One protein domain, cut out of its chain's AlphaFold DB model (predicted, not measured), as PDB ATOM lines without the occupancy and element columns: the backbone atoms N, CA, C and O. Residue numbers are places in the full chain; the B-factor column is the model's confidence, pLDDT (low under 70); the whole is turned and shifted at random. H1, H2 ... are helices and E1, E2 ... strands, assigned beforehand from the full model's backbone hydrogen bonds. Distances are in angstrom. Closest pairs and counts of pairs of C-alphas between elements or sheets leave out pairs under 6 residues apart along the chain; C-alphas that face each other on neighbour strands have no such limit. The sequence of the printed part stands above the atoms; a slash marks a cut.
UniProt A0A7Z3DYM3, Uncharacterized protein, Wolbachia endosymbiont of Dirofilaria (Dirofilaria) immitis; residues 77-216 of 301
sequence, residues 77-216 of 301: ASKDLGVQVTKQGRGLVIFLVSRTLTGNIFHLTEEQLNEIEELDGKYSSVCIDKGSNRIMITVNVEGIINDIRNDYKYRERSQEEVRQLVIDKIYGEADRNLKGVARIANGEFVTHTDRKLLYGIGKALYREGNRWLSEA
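Overview. This is residues 77 to 216 of the 301 residues of an uncharacterized protein of Wolbachia endosymbiont of Dirofilaria (Dirofilaria) immitis (UniProt A0A7Z3DYM3). A twisted sheet of four strands is covered on one face by two long helices, H5 and H6, which cross each other steeply, while no helix covers its other face. H4 continues from E4 beyond one end of the sheet and packs on both long helices, H3 lies beside edge strand E3, H2 packs on the last part of H5, and short H1 lies off the E1 side, close to the start of H6. The printed part has 140 residues with six named helices and four named strands in the order H1, E1, E2, H2, H3, E3, E4, H4, H5, H6; the sheet order is E1, E2, E4, E3, antiparallel throughout, and the class is mixed, helices and strands. The whole is compact, with a radius of gyration of the C-alphas of 15.5 A, yet elongated in outline, spanning 49 by 30 by 28 A.

Arrangement. The sheet has edge strands E1, residues 84 to 89, and E3, residues 124 to 129, and inner strands E2, residues 92 to 96, and E4, residues 134 to 139. It is twisted, with C-alphas up to 4.1 A off its best plane. E1 and E2 form a hairpin, with N 86 and O 94 within hydrogen-bond range at 2.9 A. E2 and E4 are antiparallel at 158 degrees, with N 93 and O 137 within range at 3.2 A. E3 and E4 form a second hairpin, with N 136 and O 127 within range at 2.8 A. H5, residues 159 to 185, is the hub, touching four helices; it is on the sheet at a height of 8.7 A, over E4 and E3, slantwise to the strands at 35 degrees to E3 on the local plane. H6, residues 195 to 216, is on the same face at a height of 8.1 A, over E2 and only just over E1, where 3 of its C-alphas fall; it runs along the strands, at 20 degrees to E2 on the local plane. These make two layers, helices on one face of a sheet. H5 and H6 touch, closest at the C-alphas of Ile 167 and Gly 202, 4.8 A apart, at a steep tilt of 58 degrees, opposite ways. H4, residues 141 to 150, touches H5 at a steep tilt of 47 degrees, the C-alphas of Ile 145 and Val 166 being closest at 6.2 A. H4 also touches H6, about perpendicular at 78 degrees, with the C-alphas of Val 141 and Gly 209 closest at 5.8 A. H3, residues 110 to 117, only grazes the sheet with residues 113 to 117. It touches residues 180 to 185 of H5 alone, at a shallow tilt of 5 degrees, opposite ways, with the C-alphas of Ile 116 and Val 181 closest at 6.2 A. H2, residues 99 to 102, touches H5, with the C-alphas of Thr 102 and Ala 182 closest at 4.4 A. E2, H2, H3 and E3 form a split strand-helix-strand unit, two strands running the same way with helices between them in the chain and E4 between them in the sheet; its crossover is right-handed. H1, residues 77 to 80, is close to H6 but not clearly touching, the C-alphas of Ser 78 and Leu 197 being closest at 7.6 A. Every O i to N i+4 pair is within hydrogen-bond range in H3, H4, H5 and H6; H1 and H2 are too short for such a pair.

Along the chain. E3 is 16.8 A from first to last C-alpha, E4 16.3 A, E1 15.0 A and E2 13.5 A. H5 is 39.1 A long, from C-alpha 159 at (31.810, 37.231, 46.638) to C-alpha 185 at (9.284, 21.861, 18.678). H6 is 31.3 A long and ends at C-alpha 216 at (20.131, 52.047, 39.910). H4 is 14.2 A and H3 10.5 A long.

Size, cuts and confidence. The C-alphas farthest apart, those of His 107 and Glu 156, are 49.9 A apart. The printed part has no cut and no long link. Its mean pLDDT is 78.4; residues 77 to 100, 102, 132 and 209 to 216 are under 70.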
ATOM      1  N   ALA A  77      30.458  23.469  17.133       64.31
ATOM      2  CA  ALA A  77      29.173  22.772  17.135       64.31
ATOM      3  C   ALA A  77      27.968  23.732  17.198       64.31
ATOM      4  O   ALA A  77      27.011  23.560  16.455       64.31
ATOM      5  N   SER A  78      28.009  24.789  18.018       65.31
ATOM      6  CA  SER A  78      26.935  25.800  18.025       65.31
ATOM      7  C   SER A  78      26.816  26.576  16.716       65.31
ATOM      8  O   SER A  78      25.715  26.982  16.346       65.31
ATOM      9  N   LYS A  79      27.936  26.818  16.026       68.31
ATOM     10  CA  LYS A  79      27.933  27.487  14.719       68.31
ATOM     11  C   LYS A  79      27.353  26.572  13.649       68.31
ATOM     12  O   LYS A  79      26.515  27.027  12.877       68.31
ATOM     13  N   ASP A  80      27.735  25.297  13.666       64.81
ATOM     14  CA  ASP A  80      27.214  24.270  12.760       64.81
ATOM     15  C   ASP A  80      25.712  24.051  12.971       64.81
ATOM     16  O   ASP A  80      24.955  23.856  12.024       64.81
ATOM     17  N   LEU A  81      25.257  24.186  14.219       63.81
ATOM     18  CA  LEU A  81      23.848  24.150  14.597       63.81
ATOM     19  C   LEU A  81      23.141  25.511  14.441       63.81
ATOM     20  O   LEU A  81      21.981  25.658  14.830       63.81
ATOM     21  N   GLY A  82      23.807  26.513  13.860       64.81
ATOM     22  CA  GLY A  82      23.224  27.797  13.472       64.81
ATOM     23  C   GLY A  82      22.703  28.649  14.630       64.81
ATOM     24  O   GLY A  82      21.679  29.316  14.478       64.81
ATOM     25  N   VAL A  83      23.373  28.632  15.785       69.31
ATOM     26  CA  VAL A  83      23.057  29.544  16.891       69.31
ATOM     27  C   VAL A  83      23.769  30.874  16.696       69.31
ATOM     28  O   VAL A  83      24.999  30.951  16.678       69.31
ATOM     29  N   GLN A  84      22.989  31.947  16.634       69.94
ATOM     30  CA  GLN A  84      23.485  33.310  16.582       69.94
ATOM     31  C   GLN A  84      22.814  34.165  17.655       69.94
ATOM     32  O   GLN A  84      21.615  34.429  17.623       69.94
ATOM     33  N   VAL A  85      23.613  34.675  18.591       69.56
ATOM     34  CA  VAL A  85      23.163  35.718  19.518       69.56
ATOM     35  C   VAL A  85      23.011  37.020  18.739       69.56
ATOM     36  O   VAL A  85      23.981  37.520  18.172       69.56
ATOM     37  N   THR A  86      21.802  37.577  18.700       67.38
ATOM     38  CA  THR A  86      21.522  38.821  17.959       67.38
ATOM     39  C   THR A  86      21.437  40.042  18.857       67.38
ATOM     40  O   THR A  86      21.725  41.154  18.417       67.38
ATOM     41  N   LYS A  87      21.060  39.851  20.123       67.00
ATOM     42  CA  LYS A  87      20.981  40.928  21.107       67.00
ATOM     43  C   LYS A  87      21.197  40.376  22.507       67.00
ATOM     44  O   LYS A  87      20.692  39.307  22.836       67.00
ATOM     45  N   GLN A  88      21.906  41.138  23.327       67.75
ATOM     46  CA  GLN A  88      22.101  40.871  24.748       67.75
ATOM     47  C   GLN A  88      22.047  42.203  25.505       67.75
ATOM     48  O   GLN A  88      22.610  43.190  25.031       67.75
ATOM     49  N   GLY A  89      21.329  42.260  26.629       61.66
ATOM     50  CA  GLY A  89      21.183  43.495  27.410       61.66
ATOM     51  C   GLY A  89      20.043  43.441  28.430       61.66
ATOM     52  O   GLY A  89      19.017  42.837  28.147       61.66
ATOM     53  N   ARG A  90      20.188  44.092  29.594       66.50
ATOM     54  CA  ARG A  90      19.134  44.230  30.629       66.50
ATOM     55  C   ARG A  90      18.417  42.918  31.019       66.50
ATOM     56  O   ARG A  90      17.193  42.874  31.067       66.50
ATOM     57  N   GLY A  91      19.157  41.831  31.259       61.81
ATOM     58  CA  GLY A  91      18.553  40.530  31.615       61.81
ATOM     59  C   GLY A  91      17.961  39.745  30.430       61.81
ATOM     60  O   GLY A  91      17.429  38.653  30.611       61.81
ATOM     61  N   LEU A  92      18.069  40.271  29.209       65.81
ATOM     62  CA  LEU A  92      17.548  39.663  27.990       65.81
ATOM     63  C   LEU A  92      18.675  39.076  27.143       65.81
ATOM     64  O   LEU A  92      19.696  39.742  26.926       65.81
ATOM     65  N   VAL A  93      18.438  37.898  26.562       65.62
ATOM     66  CA  VAL A  93      19.194  37.453  25.388       65.62
ATOM     67  C   VAL A  93      18.251  36.988  24.281       65.62
ATOM     68  O   VAL A  93      17.305  36.235  24.506       65.62
ATOM     69  N   ILE A  94      18.519  37.460  23.065       68.44
ATOM     70  CA  ILE A  94      17.793  37.077  21.855       68.44
ATOM     71  C   ILE A  94      18.705  36.213  20.996       68.44
ATOM     72  O   ILE A  94      19.796  36.643  20.596       68.44
ATOM     73  N   PHE A  95      18.214  35.026  20.657       69.44
ATOM     74  CA  PHE A  95      18.921  34.082  19.807       69.44
ATOM     75  C   PHE A  95      18.148  33.863  18.512       69.44
ATOM     76  O   PHE A  95      16.932  33.662  18.498       69.44
ATOM     77  N   LEU A  96      18.889  33.881  17.413       67.56
ATOM     78  CA  LEU A  96      18.517  33.170  16.208       67.56
ATOM     79  C   LEU A  96      19.068  31.761  16.331       67.56
ATOM     80  O   LEU A  96      20.213  31.564  16.739       67.56
ATOM     81  N   VAL A  97      18.231  30.794  16.008       67.06
ATOM     82  CA  VAL A  97      18.572  29.391  16.145       67.06
ATOM     83  C   VAL A  97      18.093  28.659  14.901       67.06
ATOM     84  O   VAL A  97      17.019  28.966  14.375       67.06
ATOM     85  N   SER A  98      18.902  27.729  14.391       67.19
ATOM     86  CA  SER A  98      18.505  26.933  13.232       67.19
ATOM     87  C   SER A  98      17.273  26.081  13.543       67.19
ATOM     88  O   SER A  98      17.059  25.640  14.676       67.19
ATOM     89  N   ARG A  99      16.496  25.775  12.497       67.44
ATOM     90  CA  ARG A  99      15.380  24.821  12.581       67.44
ATOM     91  C   ARG A  99      15.819  23.450  13.093       67.44
ATOM     92  O   ARG A  99      15.016  22.759  13.699       67.44
ATOM     93  N   THR A 100      17.070  23.056  12.872       66.50
ATOM     94  CA  THR A 100      17.609  21.784  13.361       66.50
ATOM     95  C   THR A 100      17.725  21.785  14.882       66.50
ATOM     96  O   THR A 100      17.319  20.838  15.550       66.50
ATOM     97  N   LEU A 101      18.222  22.879  15.462       70.31
ATOM     98  CA  LEU A 101      18.496  22.930  16.893       70.31
ATOM     99  C   LEU A 101      17.225  23.158  17.727       70.31
ATOM    100  O   LEU A 101      17.037  22.497  18.746       70.31
ATOM    101  N   THR A 102      16.340  24.063  17.307       69.69
ATOM    102  CA  THR A 102      15.095  24.355  18.046       69.69
ATOM    103  C   THR A 102      13.870  23.678  17.481       69.69
ATOM    104  O   THR A 102      12.821  23.789  18.093       69.69
ATOM    105  N   GLY A 103      13.973  22.988  16.350       73.56
ATOM    106  CA  GLY A 103      12.811  22.454  15.660       73.56
ATOM    107  C   GLY A 103      12.107  23.509  14.807       73.56
ATOM    108  O   GLY A 103      12.509  24.678  14.732       73.56
ATOM    109  N   ASN A 104      11.045  23.095  14.120       75.12
ATOM    110  CA  ASN A 104      10.343  23.956  13.176       75.12
ATOM    111  C   ASN A 104       9.294  24.835  13.874       75.12
ATOM    112  O   ASN A 104       8.096  24.552  13.832       75.12
ATOM    113  N   ILE A 105       9.752  25.930  14.489       75.94
ATOM    114  CA  ILE A 105       8.888  26.813  15.289       75.94
ATOM    115  C   ILE A 105       7.781  27.506  14.473       75.94
ATOM    116  O   ILE A 105       6.732  27.849  15.017       75.94
ATOM    117  N   PHE A 106       7.973  27.666  13.157       76.25
ATOM    118  CA  PHE A 106       6.980  28.272  12.264       76.25
ATOM    119  C   PHE A 106       5.673  27.466  12.214       76.25
ATOM    120  O   PHE A 106       4.592  28.045  12.126       76.25
ATOM    121  N   HIS A 107       5.767  26.138  12.321       80.81
ATOM    122  CA  HIS A 107       4.630  25.223  12.194       80.81
ATOM    123  C   HIS A 107       4.089  24.716  13.535       80.81
ATOM    124  O   HIS A 107       3.278  23.795  13.541       80.81
ATOM    125  N   LEU A 108       4.513  25.302  14.661       84.19
ATOM    126  CA  LEU A 108       3.957  24.942  15.966       84.19
ATOM    127  C   LEU A 108       2.443  25.162  15.987       84.19
ATOM    128  O   LEU A 108       1.954  26.165  15.463       84.19
ATOM    129  N   THR A 109       1.693  24.265  16.612       87.31
ATOM    130  CA  THR A 109       0.258  24.463  16.853       87.31
ATOM    131  C   THR A 109       0.031  25.484  17.976       87.31
ATOM    132  O   THR A 109       0.971  25.885  18.662       87.31
ATOM    133  N   GLU A 110      -1.208  25.945  18.165       86.69
ATOM    134  CA  GLU A 110      -1.546  26.782  19.330       86.69
ATOM    135  C   GLU A 110      -1.350  26.024  20.650       86.69
ATOM    136  O   GLU A 110      -0.866  26.601  21.615       86.69
ATOM    137  N   GLU A 111      -1.640  24.722  20.678       89.06
ATOM    138  CA  GLU A 111      -1.403  23.858  21.842       89.06
ATOM    139  C   GLU A 111       0.083  23.834  22.220       89.06
ATOM    140  O   GLU A 111       0.431  24.102  23.364       89.06
ATOM    141  N   GLN A 112       0.968  23.635  21.239       88.25
ATOM    142  CA  GLN A 112       2.415  23.663  21.464       88.25
ATOM    143  C   GLN A 112       2.926  25.048  21.875       88.25
ATOM    144  O   GLN A 112       3.893  25.153  22.621       88.25
ATOM    145  N   LEU A 113       2.307  26.126  21.386       85.12
ATOM    146  CA  LEU A 113       2.643  27.473  21.844       85.12
ATOM    147  C   LEU A 113       2.239  27.686  23.307       85.12
ATOM    148  O   LEU A 113       3.037  28.229  24.063       85.12
ATOM    149  N   ASN A 114       1.063  27.204  23.713       87.25
ATOM    150  CA  ASN A 114       0.629  27.261  25.108       87.25
ATOM    151  C   ASN A 114       1.565  26.443  26.014       87.25
ATOM    152  O   ASN A 114       1.954  26.920  27.073       87.25
ATOM    153  N   GLU A 115       2.008  25.259  25.575       90.31
ATOM    154  CA  GLU A 115       3.015  24.470  26.305       90.31
ATOM    155  C   GLU A 115       4.347  25.222  26.466       90.31
ATOM    156  O   GLU A 115       5.046  25.055  27.465       90.31
ATOM    157  N   ILE A 116       4.719  26.059  25.492       85.88
ATOM    158  CA  ILE A 116       5.931  26.884  25.571       85.88
ATOM    159  C   ILE A 116       5.745  28.043  26.550       85.88
ATOM    160  O   ILE A 116       6.677  28.341  27.293       85.88
ATOM    161  N   GLU A 117       4.569  28.671  26.587       83.75
ATOM    162  CA  GLU A 117       4.244  29.689  27.597       83.75
ATOM    163  C   GLU A 117       4.292  29.106  29.020       83.75
ATOM    164  O   GLU A 117       4.731  29.772  29.954       83.75
ATOM    165  N   GLU A 118       3.936  27.832  29.196       88.31
ATOM    166  CA  GLU A 118       4.050  27.127  30.480       88.31
ATOM    167  C   GLU A 118       5.503  26.855  30.923       88.31
ATOM    168  O   GLU A 118       5.735  26.487  32.079       88.31
ATOM    169  N   LEU A 119       6.507  27.063  30.057       87.31
ATOM    170  CA  LEU A 119       7.923  26.987  30.450       87.31
ATOM    171  C   LEU A 119       8.355  28.168  31.328       87.31
ATOM    172  O   LEU A 119       9.396  28.086  32.004       87.31
ATOM    173  N   ASP A 120       7.565  29.243  31.340       85.50
ATOM    174  CA  ASP A 120       7.794  30.406  32.180       85.50
ATOM    175  C   ASP A 120       7.971  29.974  33.642       85.50
ATOM    176  O   ASP A 120       7.164  29.277  34.257       85.50
ATOM    177  N   GLY A 121       9.113  30.355  34.199       82.62
ATOM    178  CA  GLY A 121       9.515  30.023  35.555       82.62
ATOM    179  C   GLY A 121       9.648  31.258  36.421       82.62
ATOM    180  O   GLY A 121       9.518  32.395  35.971       82.62
ATOM    181  N   LYS A 122      10.010  31.034  37.687       83.31
ATOM    182  CA  LYS A 122      10.201  32.112  38.667       83.31
ATOM    183  C   LYS A 122      11.153  33.209  38.168       83.31
ATOM    184  O   LYS A 122      10.944  34.379  38.483       83.31
ATOM    185  N   TYR A 123      12.194  32.833  37.424       83.56
ATOM    186  CA  TYR A 123      13.242  33.752  36.983       83.56
ATOM    187  C   TYR A 123      13.374  33.873  35.481       83.56
ATOM    188  O   TYR A 123      14.340  34.476  35.029       83.56
ATOM    189  N   SER A 124      12.487  33.292  34.688       85.00
ATOM    190  CA  SER A 124      12.697  33.318  33.252       85.00
ATOM    191  C   SER A 124      11.413  33.163  32.484       85.00
ATOM    192  O   SER A 124      10.576  32.367  32.899       85.00
ATOM    193  N   SER A 125      11.327  33.824  31.340       83.50
ATOM    194  CA  SER A 125      10.230  33.644  30.403       83.50
ATOM    195  C   SER A 125      10.723  33.385  28.989       83.50
ATOM    196  O   SER A 125      11.836  33.785  28.614       83.50
ATOM    197  N   VAL A 126       9.885  32.709  28.211       84.38
ATOM    198  CA  VAL A 126      10.142  32.370  26.815       84.38
ATOM    199  C   VAL A 126       9.097  33.033  25.934       84.38
ATOM    200  O   VAL A 126       7.901  32.901  26.142       84.38
ATOM    201  N   CYS A 127       9.553  33.726  24.897       82.00
ATOM    202  CA  CYS A 127       8.686  34.293  23.877       82.00
ATOM    203  C   CYS A 127       9.175  33.863  22.494       82.00
ATOM    204  O   CYS A 127      10.372  33.923  22.198       82.00
ATOM    205  N   ILE A 128       8.247  33.423  21.646       81.94
ATOM    206  CA  ILE A 128       8.537  32.994  20.278       81.94
ATOM    207  C   ILE A 128       7.921  33.980  19.299       81.94
ATOM    208  O   ILE A 128       6.716  34.215  19.303       81.94
ATOM    209  N   ASP A 129       8.752  34.491  18.396       76.56
ATOM    210  CA  ASP A 129       8.286  35.174  17.197       76.56
ATOM    211  C   ASP A 129       8.351  34.195  16.021       76.56
ATOM    212  O   ASP A 129       9.409  33.954  15.426       76.56
ATOM    213  N   LYS A 130       7.187  33.627  15.689       74.81
ATOM    214  CA  LYS A 130       7.020  32.706  14.558       74.81
ATOM    215  C   LYS A 130       7.387  33.346  13.225       74.81
ATOM    216  O   LYS A 130       7.997  32.682  12.392       74.81
ATOM    217  N   GLY A 131       7.026  34.613  13.018       70.38
ATOM    218  CA  GLY A 131       7.201  35.295  11.735       70.38
ATOM    219  C   GLY A 131       8.672  35.484  11.379       70.38
ATOM    220  O   GLY A 131       9.047  35.373  10.215       70.38
ATOM    221  N   SER A 132       9.515  35.714  12.387       67.25
ATOM    222  CA  SER A 132      10.958  35.885  12.204       67.25
ATOM    223  C   SER A 132      11.800  34.673  12.616       67.25
ATOM    224  O   SER A 132      13.027  34.739  12.536       67.25
ATOM    225  N   ASN A 133      11.160  33.567  13.016       70.56
ATOM    226  CA  ASN A 133      11.806  32.355  13.522       70.56
ATOM    227  C   ASN A 133      12.810  32.669  14.655       70.56
ATOM    228  O   ASN A 133      13.964  32.234  14.626       70.56
ATOM    229  N   ARG A 134      12.377  33.467  15.640       75.38
ATOM    230  CA  ARG A 134      13.205  33.907  16.775       75.38
ATOM    231  C   ARG A 134      12.670  33.386  18.093       75.38
ATOM    232  O   ARG A 134      11.463  33.367  18.321       75.38
ATOM    233  N   ILE A 135      13.603  33.050  18.979       76.69
ATOM    234  CA  ILE A 135      13.311  32.704  20.365       76.69
ATOM    235  C   ILE A 135      13.969  33.754  21.247       76.69
ATOM    236  O   ILE A 135      15.172  34.028  21.166       76.69
ATOM    237  N   MET A 136      13.150  34.359  22.089       79.44
ATOM    238  CA  MET A 136      13.557  35.340  23.069       79.44
ATOM    239  C   MET A 136      13.446  34.707  24.447       79.44
ATOM    240  O   MET A 136      12.368  34.272  24.847       79.44
ATOM    241  N   ILE A 137      14.566  34.654  25.165       80.62
ATOM    242  CA  ILE A 137      14.599  34.169  26.541       80.62
ATOM    243  C   ILE A 137      14.979  35.343  27.427       80.62
ATOM    244  O   ILE A 137      16.040  35.956  27.275       80.62
ATOM    245  N   THR A 138      14.090  35.649  28.360       81.38
ATOM    246  CA  THR A 138      14.319  36.680  29.368       81.38
ATOM    247  C   THR A 138      14.674  35.992  30.669       81.38
ATOM    248  O   THR A 138      13.999  35.042  31.051       81.38
ATOM    249  N   VAL A 139      15.713  36.460  31.360       83.50
ATOM    250  CA  VAL A 139      16.088  35.964  32.686       83.50
ATOM    251  C   VAL A 139      16.104  37.127  33.677       83.50
ATOM    252  O   VAL A 139      16.804  38.122  33.494       83.50
ATOM    253  N   ASN A 140      15.357  36.987  34.767       83.31
ATOM    254  CA  ASN A 140      15.329  37.912  35.891       83.31
ATOM    255  C   ASN A 140      16.594  37.753  36.751       83.31
ATOM    256  O   ASN A 140      16.592  37.117  37.808       83.31
ATOM    257  N   VAL A 141      17.691  38.340  36.269       82.38
ATOM    258  CA  VAL A 141      19.003  38.320  36.932       82.38
ATOM    259  C   VAL A 141      18.945  38.962  38.321       82.38
ATOM    260  O   VAL A 141      19.555  38.444  39.253       82.38
ATOM    261  N   GLU A 142      18.189  40.047  38.486       81.50
ATOM    262  CA  GLU A 142      18.015  40.711  39.781       81.50
ATOM    263  C   GLU A 142      17.333  39.792  40.797       81.50
ATOM    264  O   GLU A 142      17.839  39.621  41.905       81.50
ATOM    265  N   GLY A 143      16.229  39.150  40.407       83.31
ATOM    266  CA  GLY A 143      15.533  38.184  41.251       83.31
ATOM    267  C   GLY A 143      16.456  37.049  41.693       83.31
ATOM    268  O   GLY A 143      16.472  36.692  42.867       83.31
ATOM    269  N   ILE A 144      17.290  36.534  40.783       85.44
ATOM    270  CA  ILE A 144      18.290  35.505  41.102       85.44
ATOM    271  C   ILE A 144      19.319  36.022  42.118       85.44
ATOM    272  O   ILE A 144      19.619  35.326  43.091       85.44
ATOM    273  N   ILE A 145      19.866  37.223  41.901       83.25
ATOM    274  CA  ILE A 145      20.861  37.838  42.790       83.25
ATOM    275  C   ILE A 145      20.272  38.055  44.184       83.25
ATOM    276  O   ILE A 145      20.912  37.698  45.174       83.25
ATOM    277  N   ASN A 146      19.066  38.614  44.266       83.00
ATOM    278  CA  ASN A 146      18.402  38.915  45.529       83.00
ATOM    279  C   ASN A 146      18.079  37.636  46.304       83.00
ATOM    280  O   ASN A 146      18.370  37.562  47.496       83.00
ATOM    281  N   ASP A 147      17.567  36.601  45.636       86.44
ATOM    282  CA  ASP A 147      17.301  35.313  46.277       86.44
ATOM    283  C   ASP A 147      18.578  34.655  46.815       86.44
ATOM    284  O   ASP A 147      18.578  34.147  47.933       86.44
ATOM    285  N   ILE A 148      19.685  34.688  46.062       84.12
ATOM    286  CA  ILE A 148      20.961  34.117  46.524       84.12
ATOM    287  C   ILE A 148      21.553  34.942  47.674       84.12
ATOM    288  O   ILE A 148      22.061  34.368  48.632       84.12
ATOM    289  N   ARG A 149      21.480  36.277  47.622       80.06
ATOM    290  CA  ARG A 149      21.996  37.147  48.695       80.06
ATOM    291  C   ARG A 149      21.208  37.020  49.998       80.06
ATOM    292  O   ARG A 149      21.796  37.128  51.071       80.06
ATOM    293  N   ASN A 150      19.895  36.820  49.905       80.88
ATOM    294  CA  ASN A 150      19.010  36.744  51.066       80.88
ATOM    295  C   ASN A 150      18.934  35.338  51.683       80.88
ATOM    296  O   ASN A 150      18.448  35.195  52.805       80.88
ATOM    297  N   ASP A 151      19.424  34.307  50.992       83.56
ATOM    298  CA  ASP A 151      19.482  32.947  51.524       83.56
ATOM    299  C   ASP A 151      20.631  32.811  52.542       83.56
ATOM    300  O   ASP A 151      21.810  33.040  52.258       83.56
ATOM    301  N   TYR A 152      20.266  32.416  53.766       81.81
ATOM    302  CA  TYR A 152      21.185  32.248  54.891       81.81
ATOM    303  C   TYR A 152      22.326  31.270  54.583       81.81
ATOM    304  O   TYR A 152      23.411  31.417  55.144       81.81
ATOM    305  N   LYS A 153      22.119  30.319  53.660       83.44
ATOM    306  CA  LYS A 153      23.125  29.331  53.242       83.44
ATOM    307  C   LYS A 153      24.343  29.944  52.556       83.44
ATOM    308  O   LYS A 153      25.382  29.287  52.487       83.44
ATOM    309  N   TYR A 154      24.231  31.166  52.034       78.94
ATOM    310  CA  TYR A 154      25.309  31.815  51.286       78.94
ATOM    311  C   TYR A 154      25.897  33.041  51.989       78.94
ATOM    312  O   TYR A 154      26.777  33.686  51.425       78.94
ATOM    313  N   ARG A 155      25.479  33.348  53.228       73.94
ATOM    314  CA  ARG A 155      25.985  34.509  53.988       73.94
ATOM    315  C   ARG A 155      27.496  34.493  54.219       73.94
ATOM    316  O   ARG A 155      28.107  35.553  54.234       73.94
ATOM    317  N   GLU A 156      28.076  33.312  54.413       77.38
ATOM    318  CA  GLU A 156      29.509  33.139  54.700       77.38
ATOM    319  C   GLU A 156      30.347  32.870  53.439       77.38
ATOM    320  O   GLU A 156      31.565  32.725  53.517       77.38
ATOM    321  N   ARG A 157      29.709  32.795  52.263       80.56
ATOM    322  CA  ARG A 157      30.396  32.552  50.990       80.56
ATOM    323  C   ARG A 157      31.151  33.800  50.551       80.56
ATOM    324  O   ARG A 157      30.694  34.929  50.735       80.56
ATOM    325  N   SER A 158      32.281  33.593  49.888       77.38
ATOM    326  CA  SER A 158      33.005  34.686  49.245       77.38
ATOM    327  C   SER A 158      32.187  35.305  48.103       77.38
ATOM    328  O   SER A 158      31.323  34.664  47.498       77.38
ATOM    329  N   GLN A 159      32.485  36.560  47.755       76.25
ATOM    330  CA  GLN A 159      31.810  37.231  46.638       76.25
ATOM    331  C   GLN A 159      31.989  36.494  45.305       76.25
ATOM    332  O   GLN A 159      31.066  36.483  44.492       76.25
ATOM    333  N   GLU A 160      33.144  35.859  45.087       75.44
ATOM    334  CA  GLU A 160      33.408  35.101  43.860       75.44
ATOM    335  C   GLU A 160      32.581  33.808  43.808       75.44
ATOM    336  O   GLU A 160      32.035  33.469  42.760       75.44
ATOM    337  N   GLU A 161      32.385  33.127  44.941       80.69
ATOM    338  CA  GLU A 161      31.478  31.975  45.011       80.69
ATOM    339  C   GLU A 161      30.022  32.381  44.771       80.69
ATOM    340  O   GLU A 161      29.320  31.725  44.006       80.69
ATOM    341  N   VAL A 162      29.562  33.481  45.377       80.06
ATOM    342  CA  VAL A 162      28.203  34.006  45.149       80.06
ATOM    343  C   VAL A 162      28.011  34.388  43.683       80.06
ATOM    344  O   VAL A 162      26.984  34.073  43.085       80.06
ATOM    345  N   ARG A 163      29.012  35.028  43.075       84.56
ATOM    346  CA  ARG A 163      29.017  35.345  41.647       84.56
ATOM    347  C   ARG A 163      28.877  34.090  40.792       84.56
ATOM    348  O   ARG A 163      28.047  34.073  39.884       84.56
ATOM    349  N   GLN A 164      29.670  33.062  41.073       86.62
ATOM    350  CA  GLN A 164      29.624  31.811  40.328       86.62
ATOM    351  C   GLN A 164      28.256  31.125  40.479       86.62
ATOM    352  O   GLN A 164      27.673  30.720  39.478       86.62
ATOM    353  N   LEU A 165      27.680  31.117  41.685       87.56
ATOM    354  CA  LEU A 165      26.330  30.596  41.942       87.56
ATOM    355  C   LEU A 165      25.247  31.326  41.139       87.56
ATOM    356  O   LEU A 165      24.336  30.692  40.607       87.56
ATOM    357  N   VAL A 166      25.333  32.656  41.033       87.00
ATOM    358  CA  VAL A 166      24.393  33.441  40.220       87.00
ATOM    359  C   VAL A 166      24.527  33.070  38.743       87.00
ATOM    360  O   VAL A 166      23.516  32.821  38.087       87.00
ATOM    361  N   ILE A 167      25.755  33.001  38.222       88.44
ATOM    362  CA  ILE A 167      26.019  32.622  36.826       88.44
ATOM    363  C   ILE A 167      25.479  31.217  36.538       88.44
ATOM    364  O   ILE A 167      24.810  31.027  35.524       88.44
ATOM    365  N   ASP A 168      25.713  30.260  37.436       90.62
ATOM    366  CA  ASP A 168      25.250  28.878  37.287       90.62
ATOM    367  C   ASP A 168      23.718  28.778  37.332       90.62
ATOM    368  O   ASP A 168      23.117  27.986  36.603       90.62
ATOM    369  N   LYS A 169      23.055  29.630  38.122       90.62
ATOM    370  CA  LYS A 169      21.591  29.696  38.157       90.62
ATOM    371  C   LYS A 169      21.007  30.318  36.887       90.62
ATOM    372  O   LYS A 169      20.036  29.791  36.358       90.62
ATOM    373  N   ILE A 170      21.630  31.369  36.343       89.50
ATOM    374  CA  ILE A 170      21.248  31.942  35.039       89.50
ATOM    375  C   ILE A 170      21.446  30.912  33.919       89.50
ATOM    376  O   ILE A 170      20.565  30.739  33.078       89.50
ATOM    377  N   TYR A 171      22.586  30.212  33.924       90.88
ATOM    378  CA  TYR A 171      22.864  29.093  33.023       90.88
ATOM    379  C   TYR A 171      21.739  28.053  33.085       90.88
ATOM    380  O   TYR A 171      21.234  27.637  32.046       90.88
ATOM    381  N   GLY A 172      21.326  27.669  34.298       91.06
ATOM    382  CA  GLY A 172      20.285  26.669  34.512       91.06
ATOM    383  C   GLY A 172      18.934  27.086  33.933       91.06
ATOM    384  O   GLY A 172      18.280  26.274  33.285       91.06
ATOM    385  N   GLU A 173      18.538  28.350  34.103       90.62
ATOM    386  CA  GLU A 173      17.293  28.866  33.519       90.62
ATOM    387  C   GLU A 173      17.346  28.916  31.987       90.62
ATOM    388  O   GLU A 173      16.398  28.504  31.317       90.62
ATOM    389  N   ALA A 174      18.472  29.356  31.414       86.44
ATOM    390  CA  ALA A 174      18.651  29.371  29.964       86.44
ATOM    391  C   ALA A 174      18.626  27.949  29.368       86.44
ATOM    392  O   ALA A 174      17.958  27.724  28.359       86.44
ATOM    393  N   ASP A 175      19.304  26.986  30.005       89.81
ATOM    394  CA  ASP A 175      19.314  25.575  29.589       89.81
ATOM    395  C   ASP A 175      17.915  24.953  29.669       89.81
ATOM    396  O   ASP A 175      17.457  24.330  28.709       89.81
ATOM    397  N   ARG A 176      17.209  25.166  30.790       91.00
ATOM    398  CA  ARG A 176      15.841  24.677  31.022       91.00
ATOM    399  C   ARG A 176      14.898  25.145  29.919       91.00
ATOM    400  O   ARG A 176      14.207  24.322  29.322       91.00
ATOM    401  N   ASN A 177      14.914  26.440  29.618       89.19
ATOM    402  CA  ASN A 177      14.039  27.033  28.612       89.19
ATOM    403  C   ASN A 177      14.380  26.562  27.199       89.19
ATOM    404  O   ASN A 177      13.488  26.140  26.467       89.19
ATOM    405  N   LEU A 178      15.662  26.573  26.818       86.00
ATOM    406  CA  LEU A 178      16.079  26.131  25.484       86.00
ATOM    407  C   LEU A 178      15.758  24.652  25.245       86.00
ATOM    408  O   LEU A 178      15.262  24.297  24.176       86.00
ATOM    409  N   LYS A 179      15.980  23.785  26.241       89.56
ATOM    410  CA  LYS A 179      15.601  22.369  26.155       89.56
ATOM    411  C   LYS A 179      14.093  22.170  26.129       89.56
ATOM    412  O   LYS A 179      13.632  21.283  25.418       89.56
ATOM    413  N   GLY A 180      13.341  22.966  26.888       90.00
ATOM    414  CA  GLY A 180      11.880  22.943  26.871       90.00
ATOM    415  C   GLY A 180      11.340  23.252  25.477       90.00
ATOM    416  O   GLY A 180      10.626  22.432  24.903       90.00
ATOM    417  N   VAL A 181      11.777  24.370  24.889       87.94
ATOM    418  CA  VAL A 181      11.379  24.771  23.531       87.94
ATOM    419  C   VAL A 181      11.775  23.712  22.511       87.94
ATOM    420  O   VAL A 181      10.937  23.280  21.725       87.94
ATOM    421  N   ALA A 182      13.027  23.249  22.542       87.50
ATOM    422  CA  ALA A 182      13.488  22.229  21.609       87.50
ATOM    423  C   ALA A 182      12.709  20.917  21.757       87.50
ATOM    424  O   ALA A 182      12.410  20.280  20.757       87.50
ATOM    425  N   ARG A 183      12.307  20.516  22.967       89.94
ATOM    426  CA  ARG A 183      11.479  19.317  23.148       89.94
ATOM    427  C   ARG A 183      10.109  19.470  22.490       89.94
ATOM    428  O   ARG A 183       9.690  18.561  21.785       89.94
ATOM    429  N   ILE A 184       9.442  20.602  22.699       88.12
ATOM    430  CA  ILE A 184       8.088  20.847  22.176       88.12
ATOM    431  C   ILE A 184       8.107  20.974  20.647       88.12
ATOM    432  O   ILE A 184       7.234  20.455  19.952       88.12
ATOM    433  N   ALA A 185       9.136  21.623  20.108       85.44
ATOM    434  CA  ALA A 185       9.284  21.861  18.678       85.44
ATOM    435  C   ALA A 185      10.028  20.741  17.917       85.44
ATOM    436  O   ALA A 185      10.215  20.862  16.705       85.44
ATOM    437  N   ASN A 186      10.408  19.643  18.586       84.62
ATOM    438  CA  ASN A 186      11.203  18.532  18.034       84.62
ATOM    439  C   ASN A 186      12.588  18.949  17.492       84.62
ATOM    440  O   ASN A 186      13.019  18.508  16.429       84.62
ATOM    441  N   GLY A 187      13.277  19.825  18.218       82.44
ATOM    442  CA  GLY A 187      14.649  20.256  17.964       82.44
ATOM    443  C   GLY A 187      15.718  19.416  18.664       82.44
ATOM    444  O   GLY A 187      15.495  18.792  19.702       82.44
ATOM    445  N   GLU A 188      16.931  19.458  18.118       80.25
ATOM    446  CA  GLU A 188      18.076  18.671  18.582       80.25
ATOM    447  C   GLU A 188      18.796  19.241  19.820       80.25
ATOM    448  O   GLU A 188      19.653  18.562  20.389       80.25
ATOM    449  N   PHE A 189      18.453  20.445  20.303       81.56
ATOM    450  CA  PHE A 189      19.095  21.020  21.501       81.56
ATOM    451  C   PHE A 189      18.917  20.155  22.758       81.56
ATOM    452  O   PHE A 189      19.732  20.208  23.683       81.56
ATOM    453  N   VAL A 190      17.851  19.344  22.795       78.88
ATOM    454  CA  VAL A 190      17.571  18.408  23.893       78.88
ATOM    455  C   VAL A 190      18.747  17.452  24.116       78.88
ATOM    456  O   VAL A 190      19.065  17.133  25.261       78.88
ATOM    457  N   THR A 191      19.402  17.024  23.033       77.56
ATOM    458  CA  THR A 191      20.524  16.075  23.046       77.56
ATOM    459  C   THR A 191      21.879  16.759  22.853       77.56
ATOM    460  O   THR A 191      22.863  16.331  23.455       77.56
ATOM    461  N   HIS A 192      21.939  17.851  22.086       74.12
ATOM    462  CA  HIS A 192      23.177  18.547  21.721       74.12
ATOM    463  C   HIS A 192      23.304  19.907  22.420       74.12
ATOM    464  O   HIS A 192      23.210  20.970  21.810       74.12
ATOM    465  N   THR A 193      23.519  19.874  23.736       75.56
ATOM    466  CA  THR A 193      23.692  21.082  24.556       75.56
ATOM    467  C   THR A 193      25.108  21.664  24.434       75.56
ATOM    468  O   THR A 193      26.084  20.998  24.783       75.56
ATOM    469  N   ASP A 194      25.235  22.941  24.058       79.19
ATOM    470  CA  ASP A 194      26.509  23.672  24.133       79.19
ATOM    471  C   ASP A 194      26.671  24.372  25.490       79.19
ATOM    472  O   ASP A 194      26.199  25.488  25.726       79.19
ATOM    473  N   ARG A 195      27.410  23.716  26.391       82.94
ATOM    474  CA  ARG A 195      27.708  24.249  27.727       82.94
ATOM    475  C   ARG A 195      28.501  25.555  27.686       82.94
ATOM    476  O   ARG A 195      28.317  26.392  28.566       82.94
ATOM    477  N   LYS A 196      29.387  25.738  26.703       83.38
ATOM    478  CA  LYS A 196      30.234  26.932  26.606       83.38
ATOM    479  C   LYS A 196      29.396  28.145  26.210       83.38
ATOM    480  O   LYS A 196      29.529  29.189  26.845       83.38
ATOM    481  N   LEU A 197      28.491  27.969  25.246       82.81
ATOM    482  CA  LEU A 197      27.493  28.974  24.877       82.81
ATOM    483  C   LEU A 197      26.639  29.358  26.093       82.81
ATOM    484  O   LEU A 197      26.576  30.532  26.448       82.81
ATOM    485  N   LEU A 198      26.018  28.376  26.754       85.50
ATOM    486  CA  LEU A 198      25.148  28.605  27.913       85.50
ATOM    487  C   LEU A 198      25.871  29.308  29.067       85.50
ATOM    488  O   LEU A 198      25.331  30.214  29.699       85.50
ATOM    489  N   TYR A 199      27.120  28.931  29.334       86.31
ATOM    490  CA  TYR A 199      27.915  29.572  30.378       86.31
ATOM    491  C   TYR A 199      28.343  30.992  29.979       86.31
ATOM    492  O   TYR A 199      28.357  31.902  30.811       86.31
ATOM    493  N   GLY A 200      28.627  31.216  28.694       82.38
ATOM    494  CA  GLY A 200      28.847  32.547  28.138       82.38
ATOM    495  C   GLY A 200      27.612  33.447  28.268       82.38
ATOM    496  O   GLY A 200      27.752  34.598  28.678       82.38
ATOM    497  N   ILE A 201      26.412  32.907  28.023       82.31
ATOM    498  CA  ILE A 201      25.124  33.578  28.273       82.31
ATOM    499  C   ILE A 201      25.009  33.967  29.749       82.31
ATOM    500  O   ILE A 201      24.763  35.135  30.053       82.31
ATOM    501  N   GLY A 202      25.254  33.022  30.663       85.75
ATOM    502  CA  GLY A 202      25.217  33.269  32.106       85.75
ATOM    503  C   GLY A 202      26.150  34.402  32.540       85.75
ATOM    504  O   GLY A 202      25.736  35.325  33.241       85.75
ATOM    505  N   LYS A 203      27.399  34.387  32.060       83.56
ATOM    506  CA  LYS A 203      28.389  35.443  32.326       83.56
ATOM    507  C   LYS A 203      27.967  36.806  31.781       83.56
ATOM    508  O   LYS A 203      28.104  37.805  32.490       83.56
ATOM    509  N   ALA A 204      27.487  36.854  30.539       79.12
ATOM    510  CA  ALA A 204      27.073  38.095  29.890       79.12
ATOM    511  C   ALA A 204      25.881  38.730  30.618       79.12
ATOM    512  O   ALA A 204      25.922  39.910  30.965       79.12
ATOM    513  N   LEU A 205      24.862  37.924  30.926       80.38
ATOM    514  CA  LEU A 205      23.678  38.356  31.660       80.38
ATOM    515  C   LEU A 205      24.002  38.820  33.080       80.38
ATOM    516  O   LEU A 205      23.489  39.851  33.509       80.38
ATOM    517  N   TYR A 206      24.880  38.111  33.796       81.69
ATOM    518  CA  TYR A 206      25.320  38.535  35.123       81.69
ATOM    519  C   TYR A 206      26.037  39.887  35.092       81.69
ATOM    520  O   TYR A 206      25.696  40.772  35.875       81.69
ATOM    521  N   ARG A 207      27.015  40.067  34.188       77.75
ATOM    522  CA  ARG A 207      27.760  41.335  34.058       77.75
ATOM    523  C   ARG A 207      26.799  42.501  33.835       77.75
ATOM    524  O   ARG A 207      26.927  43.531  34.488       77.75
ATOM    525  N   GLU A 208      25.834  42.307  32.948       70.50
ATOM    526  CA  GLU A 208      24.875  43.338  32.575       70.50
ATOM    527  C   GLU A 208      23.857  43.638  33.682       70.50
ATOM    528  O   GLU A 208      23.628  44.798  34.016       70.50
ATOM    529  N   GLY A 209      23.273  42.603  34.291       66.56
ATOM    530  CA  GLY A 209      22.316  42.772  35.386       66.56
ATOM    531  C   GLY A 209      22.951  43.430  36.612       66.56
ATOM    532  O   GLY A 209      22.349  44.301  37.233       66.56
ATOM    533  N   ASN A 210      24.199  43.079  36.928       64.88
ATOM    534  CA  ASN A 210      24.915  43.658  38.061       64.88
ATOM    535  C   ASN A 210      25.359  45.112  37.788       64.88
ATOM    536  O   ASN A 210      25.357  45.935  38.703       64.88
ATOM    537  N   ARG A 211      25.676  45.458  36.528       63.94
ATOM    538  CA  ARG A 211      25.899  46.852  36.099       63.94
ATOM    539  C   ARG A 211      24.638  47.690  36.298       63.94
ATOM    540  O   ARG A 211      24.706  48.729  36.943       63.94
ATOM    541  N   TRP A 212      23.494  47.203  35.819       51.34
ATOM    542  CA  TRP A 212      22.211  47.894  35.963       51.34
ATOM    543  C   TRP A 212      21.814  48.099  37.433       51.34
ATOM    544  O   TRP A 212      21.443  49.205  37.816       51.34
ATOM    545  N   LEU A 213      21.985  47.078  38.284       56.34
ATOM    546  CA  LEU A 213      21.792  47.214  39.733       56.34
ATOM    547  C   LEU A 213      22.712  48.280  40.338       56.34
ATOM    548  O   LEU A 213      22.281  49.083  41.159       56.34
ATOM    549  N   SER A 214      23.975  48.318  39.919       56.25
ATOM    550  CA  SER A 214      24.941  49.299  40.425       56.25
ATOM    551  C   SER A 214      24.598  50.731  39.995       56.25
ATOM    552  O   SER A 214      24.760  51.659  40.783       56.25
ATOM    553  N   GLU A 215      24.085  50.921  38.776       54.22
ATOM    554  CA  GLU A 215      23.616  52.221  38.275       54.22
ATOM    555  C   GLU A 215      22.322  52.678  38.963       54.22
ATOM    556  O   GLU A 215      22.203  53.851  39.311       54.22
ATOM    557  N   ALA A 216      21.387  51.759  39.216       46.75
ATOM    558  CA  ALA A 216      20.131  52.047  39.910       46.75
ATOM    559  C   ALA A 216      20.326  52.393  41.400       46.75
ATOM    560  O   ALA A 216      19.524  53.129  41.970       46.75
TER     561      ALA A 216